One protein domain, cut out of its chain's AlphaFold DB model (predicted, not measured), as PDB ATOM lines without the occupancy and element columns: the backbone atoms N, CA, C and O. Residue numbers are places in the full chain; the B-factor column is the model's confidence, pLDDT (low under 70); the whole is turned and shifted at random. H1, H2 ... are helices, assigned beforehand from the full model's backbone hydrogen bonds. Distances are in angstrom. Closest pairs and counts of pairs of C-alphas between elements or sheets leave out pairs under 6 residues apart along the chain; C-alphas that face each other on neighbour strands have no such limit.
ATOM      1  N   GLU A  54      36.596  98.712  40.783       68.06
ATOM      2  CA  GLU A  54      36.920  97.287  40.726       68.06
ATOM      3  C   GLU A  54      38.432  97.029  40.810       68.06
ATOM      4  O   GLU A  54      39.219  97.334  39.905       68.06
ATOM      5  N   ASP A  55      38.827  96.394  41.912       72.75
ATOM      6  CA  ASP A  55      40.201  95.984  42.171       72.75
ATOM      7  C   ASP A  55      40.586  94.762  41.324       72.75
ATOM      8  O   ASP A  55      40.258  93.611  41.631       72.75
ATOM      9  N   ILE A  56      41.350  95.003  40.258       78.50
ATOM     10  CA  ILE A  56      41.995  93.942  39.478       78.50
ATOM     11  C   ILE A  56      43.249  93.479  40.221       78.50
ATOM     12  O   ILE A  56      44.297  94.120  40.174       78.50
ATOM     13  N   THR A  57      43.133  92.354  40.928       83.25
ATOM     14  CA  THR A  57      44.247  91.768  41.681       83.25
ATOM     15  C   THR A  57      45.208  90.985  40.776       83.25
ATOM     16  O   THR A  57      44.791  90.388  39.776       83.25
ATOM     17  N   PRO A  58      46.499  90.884  41.142       83.12
ATOM     18  CA  PRO A  58      47.476  90.130  40.355       83.12
ATOM     19  C   PRO A  58      47.149  88.638  40.250       83.12
ATOM     20  O   PRO A  58      47.383  88.002  39.219       83.12
ATOM     21  N   GLU A  59      46.529  88.082  41.290       85.75
ATOM     22  CA  GLU A  59      46.046  86.702  41.309       85.75
ATOM     23  C   GLU A  59      44.937  86.463  40.277       85.75
ATOM     24  O   GLU A  59      44.921  85.423  39.611       85.75
ATOM     25  N   LEU A  60      44.030  87.432  40.104       85.56
ATOM     26  CA  LEU A  60      42.958  87.364  39.115       85.56
ATOM     27  C   LEU A  60      43.526  87.343  37.697       85.56
ATOM     28  O   LEU A  60      43.131  86.502  36.890       85.56
ATOM     29  N   VAL A  61      44.486  88.218  37.405       86.75
ATOM     30  CA  VAL A  61      45.142  88.274  36.093       86.75
ATOM     31  C   VAL A  61      45.879  86.970  35.792       86.75
ATOM     32  O   VAL A  61      45.712  86.399  34.714       86.75
ATOM     33  N   SER A  62      46.626  86.432  36.762       85.81
ATOM     34  CA  SER A  62      47.301  85.136  36.616       85.81
ATOM     35  C   SER A  62      46.308  84.000  36.344       85.81
ATOM     36  O   SER A  62      46.514  83.166  35.454       85.81
ATOM     37  N   LYS A  63      45.174  83.996  37.055       88.00
ATOM     38  CA  LYS A  63      44.090  83.034  36.844       88.00
ATOM     39  C   LYS A  63      43.484  83.149  35.443       88.00
ATOM     40  O   LYS A  63      43.281  82.116  34.807       88.00
ATOM     41  N   LEU A  64      43.227  84.365  34.959       87.06
ATOM     42  CA  LEU A  64      42.699  84.611  33.613       87.06
ATOM     43  C   LEU A  64      43.665  84.112  32.537       87.06
ATOM     44  O   LEU A  64      43.251  83.388  31.636       87.06
ATOM     45  N   LEU A  65      44.960  84.411  32.663       88.06
ATOM     46  CA  LEU A  65      45.977  83.924  31.726       88.06
ATOM     47  C   LEU A  65      46.026  82.395  31.691       88.06
ATOM     48  O   LEU A  65      46.022  81.798  30.614       88.06
ATOM     49  N   LYS A  66      45.978  81.755  32.865       88.88
ATOM     50  CA  LYS A  66      45.946  80.294  32.978       88.88
ATOM     51  C   LYS A  66      44.706  79.682  32.319       88.88
ATOM     52  O   LYS A  66      44.821  78.652  31.661       88.88
ATOM     53  N   GLN A  67      43.533  80.295  32.485       88.06
ATOM     54  CA  GLN A  67      42.284  79.829  31.868       88.06
ATOM     55  C   GLN A  67      42.264  80.027  30.350       88.06
ATOM     56  O   GLN A  67      41.720  79.189  29.638       88.06
ATOM     57  N   SER A  68      42.905  81.085  29.860       87.50
ATOM     58  CA  SER A  68      43.064  81.365  28.430       87.50
ATOM     59  C   SER A  68      44.142  80.508  27.753       87.50
ATOM     60  O   SER A  68      44.352  80.636  26.550       87.50
ATOM     61  N   GLY A  69      44.852  79.653  28.501       87.25
ATOM     62  CA  GLY A  69      45.963  78.853  27.975       87.25
ATOM     63  C   GLY A  69      47.205  79.680  27.623       87.25
ATOM     64  O   GLY A  69      48.042  79.229  26.845       87.25
ATOM     65  N   LEU A  70      47.326  80.888  28.181       85.88
ATOM     66  CA  LEU A  70      48.438  81.805  27.948       85.88
ATOM     67  C   LEU A  70      49.554  81.611  28.991       85.88
ATOM     68  O   LEU A  70      49.299  81.141  30.107       85.88
ATOM     69  N   PRO A  71      50.808  81.975  28.658       83.69
ATOM     70  CA  PRO A  71      51.896  81.962  29.628       83.69
ATOM     71  C   PRO A  71      51.573  82.898  30.802       83.69
ATOM     72  O   PRO A  71      51.201  84.052  30.616       83.69
ATOM     73  N   HIS A  72      51.711  82.382  32.024       76.19
ATOM     74  CA  HIS A  72      51.320  83.059  33.269       76.19
ATOM     75  C   HIS A  72      52.497  83.735  33.991       76.19
ATOM     76  O   HIS A  72      52.285  84.447  34.969       76.19
ATOM     77  N   ASN A  73      53.725  83.532  33.502       80.56
ATOM     78  CA  ASN A  73      54.925  84.219  33.980       80.56
ATOM     79  C   ASN A  73      55.132  85.479  33.138       80.56
ATOM     80  O   ASN A  73      55.819  85.450  32.117       80.56
ATOM     81  N   ILE A  74      54.475  86.559  33.545       82.19
ATOM     82  CA  ILE A  74      54.493  87.852  32.859       82.19
ATOM     83  C   ILE A  74      55.380  88.855  33.602       82.19
ATOM     84  O   ILE A  74      55.509  88.794  34.823       82.19
ATOM     85  N   SER A  75      56.013  89.763  32.855       86.94
ATOM     86  CA  SER A  75      56.782  90.873  33.429       86.94
ATOM     87  C   SER A  75      55.859  91.891  34.106       86.94
ATOM     88  O   SER A  75      54.692  92.022  33.733       86.94
ATOM     89  N   GLU A  76      56.383  92.649  35.076       85.44
ATOM     90  CA  GLU A  76      55.606  93.683  35.780       85.44
ATOM     91  C   GLU A  76      55.065  94.770  34.837       85.44
ATOM     92  O   GLU A  76      53.945  95.246  35.018       85.44
ATOM     93  N   ASP A  77      55.817  95.133  33.795       86.62
ATOM     94  CA  ASP A  77      55.372  96.123  32.807       86.62
ATOM     95  C   ASP A  77      54.174  95.618  31.997       86.62
ATOM     96  O   ASP A  77      53.211  96.353  31.765       86.62
ATOM     97  N   LEU A  78      54.204  94.342  31.602       85.12
ATOM     98  CA  LEU A  78      53.110  93.720  30.865       85.12
ATOM     99  C   LEU A  78      51.891  93.505  31.767       85.12
ATOM    100  O   LEU A  78      50.761  93.676  31.317       85.12
ATOM    101  N   TYR A  79      52.115  93.200  33.047       87.44
ATOM    102  CA  TYR A  79      51.055  93.161  34.045       87.44
ATOM    103  C   TYR A  79      50.329  94.506  34.147       87.44
ATOM    104  O   TYR A  79      49.110  94.530  34.025       87.44
ATOM    105  N   LYS A  80      51.053  95.626  34.283       86.62
ATOM    106  CA  LYS A  80      50.446  96.967  34.380       86.62
ATOM    107  C   LYS A  80      49.646  97.343  33.134       86.62
ATOM    108  O   LYS A  80      48.567  97.919  33.244       86.62
ATOM    109  N   GLN A  81      50.150  97.002  31.947       88.25
ATOM    110  CA  GLN A  81      49.408  97.210  30.699       88.25
ATOM    111  C   GLN A  81      48.112  96.397  30.675       88.25
ATOM    112  O   GLN A  81      47.061  96.908  30.286       88.25
ATOM    113  N   LEU A  82      48.182  95.139  31.111       87.50
ATOM    114  CA  LEU A  82      47.039  94.239  31.149       87.50
ATOM    115  C   LEU A  82      46.020  94.665  32.212       87.50
ATOM    116  O   LEU A  82      44.826  94.656  31.941       87.50
ATOM    117  N   GLU A  83      46.480  95.101  33.382       87.69
ATOM    118  CA  GLU A  83      45.658  95.680  34.446       87.69
ATOM    119  C   GLU A  83      44.902  96.912  33.937       87.69
ATOM    120  O   GLU A  83      43.682  96.981  34.056       87.69
ATOM    121  N   HIS A  84      45.602  97.848  33.291       86.50
ATOM    122  CA  HIS A  84      44.994  99.045  32.714       86.50
ATOM    123  C   HIS A  84      43.957  98.703  31.631       86.50
ATOM    124  O   HIS A  84      42.851  99.255  31.609       86.50
ATOM    125  N   ALA A  85      44.290  97.774  30.732       86.38
ATOM    126  CA  ALA A  85      43.383  97.332  29.679       86.38
ATOM    127  C   ALA A  85      42.137  96.638  30.250       86.38
ATOM    128  O   ALA A  85      41.022  96.953  29.836       86.38
ATOM    129  N   LEU A  86      42.312  95.740  31.222       86.62
ATOM    130  CA  LEU A  86      41.203  95.033  31.857       86.62
ATOM    131  C   LEU A  86      40.319  95.990  32.654       86.62
ATOM    132  O   LEU A  86      39.102  95.876  32.551       86.62
ATOM    133  N   ARG A  87      40.889  96.973  33.367       83.94
ATOM    134  CA  ARG A  87      40.096  98.005  34.054       83.94
ATOM    135  C   ARG A  87      39.220  98.743  33.058       83.94
ATOM    136  O   ARG A  87      38.013  98.796  33.237       83.94
ATOM    137  N   THR A  88      39.803  99.223  31.962       83.19
ATOM    138  CA  THR A  88      39.056  99.942  30.918       83.19
ATOM    139  C   THR A  88      37.903  99.098  30.360       83.19
ATOM    140  O   THR A  88      36.783  99.585  30.217       83.19
ATOM    141  N   GLN A  89      38.155  97.814  30.079       83.00
ATOM    142  CA  GLN A  89      37.137  96.887  29.572       83.00
ATOM    143  C   GLN A  89      36.013  96.652  30.583       83.00
ATOM    144  O   GLN A  89      34.842  96.682  30.215       83.00
ATOM    145  N   VAL A  90      36.373  96.429  31.844       80.06
ATOM    146  CA  VAL A  90      35.435  96.221  32.945       80.06
ATOM    147  C   VAL A  90      34.560  97.449  33.141       80.06
ATOM    148  O   VAL A  90      33.343  97.311  33.130       80.06
ATOM    149  N   GLY A  91      35.150  98.643  33.226       75.75
ATOM    150  CA  GLY A  91      34.392  99.885  33.371       75.75
ATOM    151  C   GLY A  91      33.431 100.100  32.214       75.75
ATOM    152  O   GLY A  91      32.282 100.470  32.431       75.75
ATOM    153  N   PHE A  92      33.879  99.835  30.986       78.31
ATOM    154  CA  PHE A  92      33.025  99.972  29.812       78.31
ATOM    155  C   PHE A  92      31.837  99.005  29.860       78.31
ATOM    156  O   PHE A  92      30.708  99.382  29.564       78.31
ATOM    157  N   ILE A  93      32.074  97.755  30.266       76.06
ATOM    158  CA  ILE A  93      31.000  96.777  30.472       76.06
ATOM    159  C   ILE A  93      30.075  97.228  31.606       76.06
ATOM    160  O   ILE A  93      28.865  97.026  31.522       76.06
ATOM    161  N   ASP A  94      30.622  97.857  32.642       72.69
ATOM    162  CA  ASP A  94      29.862  98.348  33.780       72.69
ATOM    163  C   ASP A  94      28.901  99.488  33.410       72.69
ATOM    164  O   ASP A  94      27.774  99.534  33.909       72.69
ATOM    165  N   GLU A  95      29.293 100.349  32.468       72.88
ATOM    166  CA  GLU A  95      28.427 101.385  31.890       72.88
ATOM    167  C   GLU A  95      27.230 100.821  31.106       72.88
ATOM    168  O   GLU A  95      26.225 101.514  30.931       72.88
ATOM    169  N   LEU A  96      27.284  99.556  30.669       71.25
ATOM    170  CA  LEU A  96      26.146  98.889  30.027       71.25
ATOM    171  C   LEU A  96      25.045  98.498  31.026       71.25
ATOM    172  O   LEU A  96      23.955  98.106  30.596       71.25
ATOM    173  N   TYR A  97      25.297  98.584  32.336       71.56
ATOM    174  CA  TYR A  97      24.288  98.327  33.364       71.56
ATOM    175  C   TYR A  97      23.614  99.605  33.841       71.56
ATOM    176  O   TYR A  97      24.233 100.654  34.008       71.56
ATOM    177  N   ASP A  98      22.325  99.489  34.156       70.38
ATOM    178  CA  ASP A  98      21.592 100.605  34.739       70.38
ATOM    179  C   ASP A  98      22.164 100.967  36.127       70.38
ATOM    180  O   ASP A  98      22.450 100.083  36.953       70.38
ATOM    181  N   PRO A  99      22.295 102.272  36.431       66.94
ATOM    182  CA  PRO A  99      22.815 102.730  37.709       66.94
ATOM    183  C   PRO A  99      21.904 102.264  38.853       66.94
ATOM    184  O   PRO A  99      20.731 102.628  38.913       66.94
ATOM    185  N   GLY A 100      22.460 101.483  39.783       67.69
ATOM    186  CA  GLY A 100      21.736 100.919  40.930       67.69
ATOM    187  C   GLY A 100      21.484  99.411  40.854       67.69
ATOM    188  O   GLY A 100      20.995  98.854  41.833       67.69
ATOM    189  N   MET A 101      21.857  98.738  39.756       69.50
ATOM    190  CA  MET A 101      21.839  97.271  39.713       69.50
ATOM    191  C   MET A 101      22.841  96.670  40.704       69.50
ATOM    192  O   MET A 101      24.039  96.977  40.673       69.50
ATOM    193  N   SER A 102      22.349  95.753  41.534       72.88
ATOM    194  CA  SER A 102      23.165  94.914  42.406       72.88
ATOM    195  C   SER A 102      24.062  93.972  41.599       72.88
ATOM    196  O   SER A 102      23.773  93.610  40.458       72.88
ATOM    197  N   HIS A 103      25.146  93.498  42.216       64.81
ATOM    198  CA  HIS A 103      26.097  92.594  41.562       64.81
ATOM    199  C   HIS A 103      25.435  91.293  41.058       64.81
ATOM    200  O   HIS A 103      25.801  90.761  40.008       64.81
ATOM    201  N   GLY A 104      24.406  90.811  41.769       62.97
ATOM    202  CA  GLY A 104      23.590  89.665  41.357       62.97
ATOM    203  C   GLY A 104      22.731  89.946  40.119       62.97
ATOM    204  O   GLY A 104      22.673  89.111  39.216       62.97
ATOM    205  N   GLU A 105      22.127  91.135  40.032       67.88
ATOM    206  CA  GLU A 105      21.361  91.581  38.857       67.88
ATOM    207  C   GLU A 105      22.265  91.795  37.641       67.88
ATOM    208  O   GLU A 105      21.931  91.341  36.544       67.88
ATOM    209  N   ARG A 106      23.455  92.383  37.837       69.81
ATOM    210  CA  ARG A 106      24.471  92.512  36.780       69.81
ATOM    211  C   ARG A 106      24.875  91.148  36.234       69.81
ATOM    212  O   ARG A 106      24.865  90.951  35.026       69.81
ATOM    213  N   ARG A 107      25.145  90.161  37.099       62.88
ATOM    214  CA  ARG A 107      25.498  88.787  36.687       62.88
ATOM    215  C   ARG A 107      24.375  88.096  35.904       62.88
ATOM    216  O   ARG A 107      24.649  87.389  34.928       62.88
ATOM    217  N   ALA A 108      23.123  88.299  36.313       62.56
ATOM    218  CA  ALA A 108      21.960  87.778  35.600       62.56
ATOM    219  C   ALA A 108      21.788  88.435  34.216       62.56
ATOM    220  O   ALA A 108      21.533  87.728  33.240       62.56
ATOM    221  N   ASN A 109      21.999  89.753  34.104       62.34
ATOM    222  CA  ASN A 109      21.972  90.471  32.825       62.34
ATOM    223  C   ASN A 109      23.158  90.118  31.921       62.34
ATOM    224  O   ASN A 109      22.952  89.902  30.732       62.34
ATOM    225  N   ASN A 110      24.364  89.951  32.468       60.59
ATOM    226  CA  ASN A 110      25.540  89.449  31.746       60.59
ATOM    227  C   ASN A 110      25.247  88.091  31.103       60.59
ATOM    228  O   ASN A 110      25.475  87.879  29.913       60.59
ATOM    229  N   SER A 111      24.643  87.190  31.886       56.19
ATOM    230  CA  SER A 111      24.208  85.879  31.404       56.19
ATOM    231  C   SER A 111      23.119  85.978  30.340       56.19
ATOM    232  O   SER A 111      22.882  84.999  29.658       56.19
ATOM    233  N   ARG A 112      22.423  87.106  30.194       57.72
ATOM    234  CA  ARG A 112      21.428  87.315  29.139       57.72
ATOM    235  C   ARG A 112      22.029  87.982  27.901       57.72
ATOM    236  O   ARG A 112      21.653  87.610  26.798       57.72
ATOM    237  N   MET A 113      22.935  88.942  28.077       58.19
ATOM    238  CA  MET A 113      23.531  89.726  26.987       58.19
ATOM    239  C   MET A 113      24.659  88.984  26.264       58.19
ATOM    240  O   MET A 113      24.784  89.109  25.052       58.19
ATOM    241  N   PHE A 114      25.435  88.169  26.984       59.78
ATOM    242  CA  PHE A 114      26.575  87.417  26.439       59.78
ATOM    243  C   PHE A 114      26.348  85.903  26.430       59.78
ATOM    244  O   PHE A 114      27.292  85.119  26.311       59.78
ATOM    245  N   ARG A 115      25.093  85.459  26.562       54.50
ATOM    246  CA  ARG A 115      24.762  84.049  26.361       54.50
ATOM    247  C   ARG A 115      24.903  83.724  24.879       54.50
ATOM    248  O   ARG A 115      24.041  84.034  24.073       54.50
ATOM    249  N   LEU A 116      25.996  83.059  24.535       54.03
ATOM    250  CA  LEU A 116      26.056  82.194  23.365       54.03
ATOM    251  C   LEU A 116      25.655  80.795  23.833       54.03
ATOM    252  O   LEU A 116      26.506  79.921  24.004       54.03
ATOM    253  N   LEU A 117      24.374  80.578  24.151       53.62
ATOM    254  CA  LEU A 117      23.926  79.205  24.359       53.62
ATOM    255  C   LEU A 117      23.777  78.516  23.014       53.62
ATOM    256  O   LEU A 117      23.130  79.034  22.109       53.62
ATOM    257  N   ALA A 118      24.229  77.267  22.940       53.00
ATOM    258  CA  ALA A 118      23.864  76.377  21.842       53.00
ATOM    259  C   ALA A 118      22.333  76.229  21.674       53.00
ATOM    260  O   ALA A 118      21.873  75.879  20.596       53.00
TER     261      ALA A 118
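AT A GLANCE: This is residues 54 to 118 of the 166 residues of an uncharacterized protein of [Candida] haemuloni (UniProt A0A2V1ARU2). A long straight helix, H2, forms a bar; the short helix H1 crosses its first half nearly at right angles, and a second short helix, H3, hangs beyond its far end on the same side, leaving a flat, open frame. The 65 printed residues include three named helices, H1, H2, H3 in chain order, and no named strand: all helix. The whole is loose, with a radius of gyration of the C-alphas of 14.1 A, and spans 36 by 30 by 15 A.

IN THESE COORDINATES: H1, residues 58 to 67, begins at C-alpha 58 (47.476, 90.130, 40.355) and is 14.3 A long. H2, residues 76 to 95, measures 28.5 A. H3, residues 103 to 113, measures 15.1 A and ends at C-alpha 113 (23.531, 89.726, 26.987).

HOW THE PARTS SIT: H1 and H2 touch, about perpendicular at 84 degrees; their closest C-alphas, of Val 61 and Glu 83, are 7.6 A apart. H2 touches H1 with residues 79 to 83 alone. H2 and H3 are only just apart, closest 8.5 A; H1 and H3 are apart. In H1, H2 and H3 every O i to N i+4 pair is within hydrogen-bond range.

THE WHOLE: The printed part has no cut, and both links are short. Residues 111 to 118 stand free. pLDDT is under 70 at residues 54, 99 to 101 and 103 to 118.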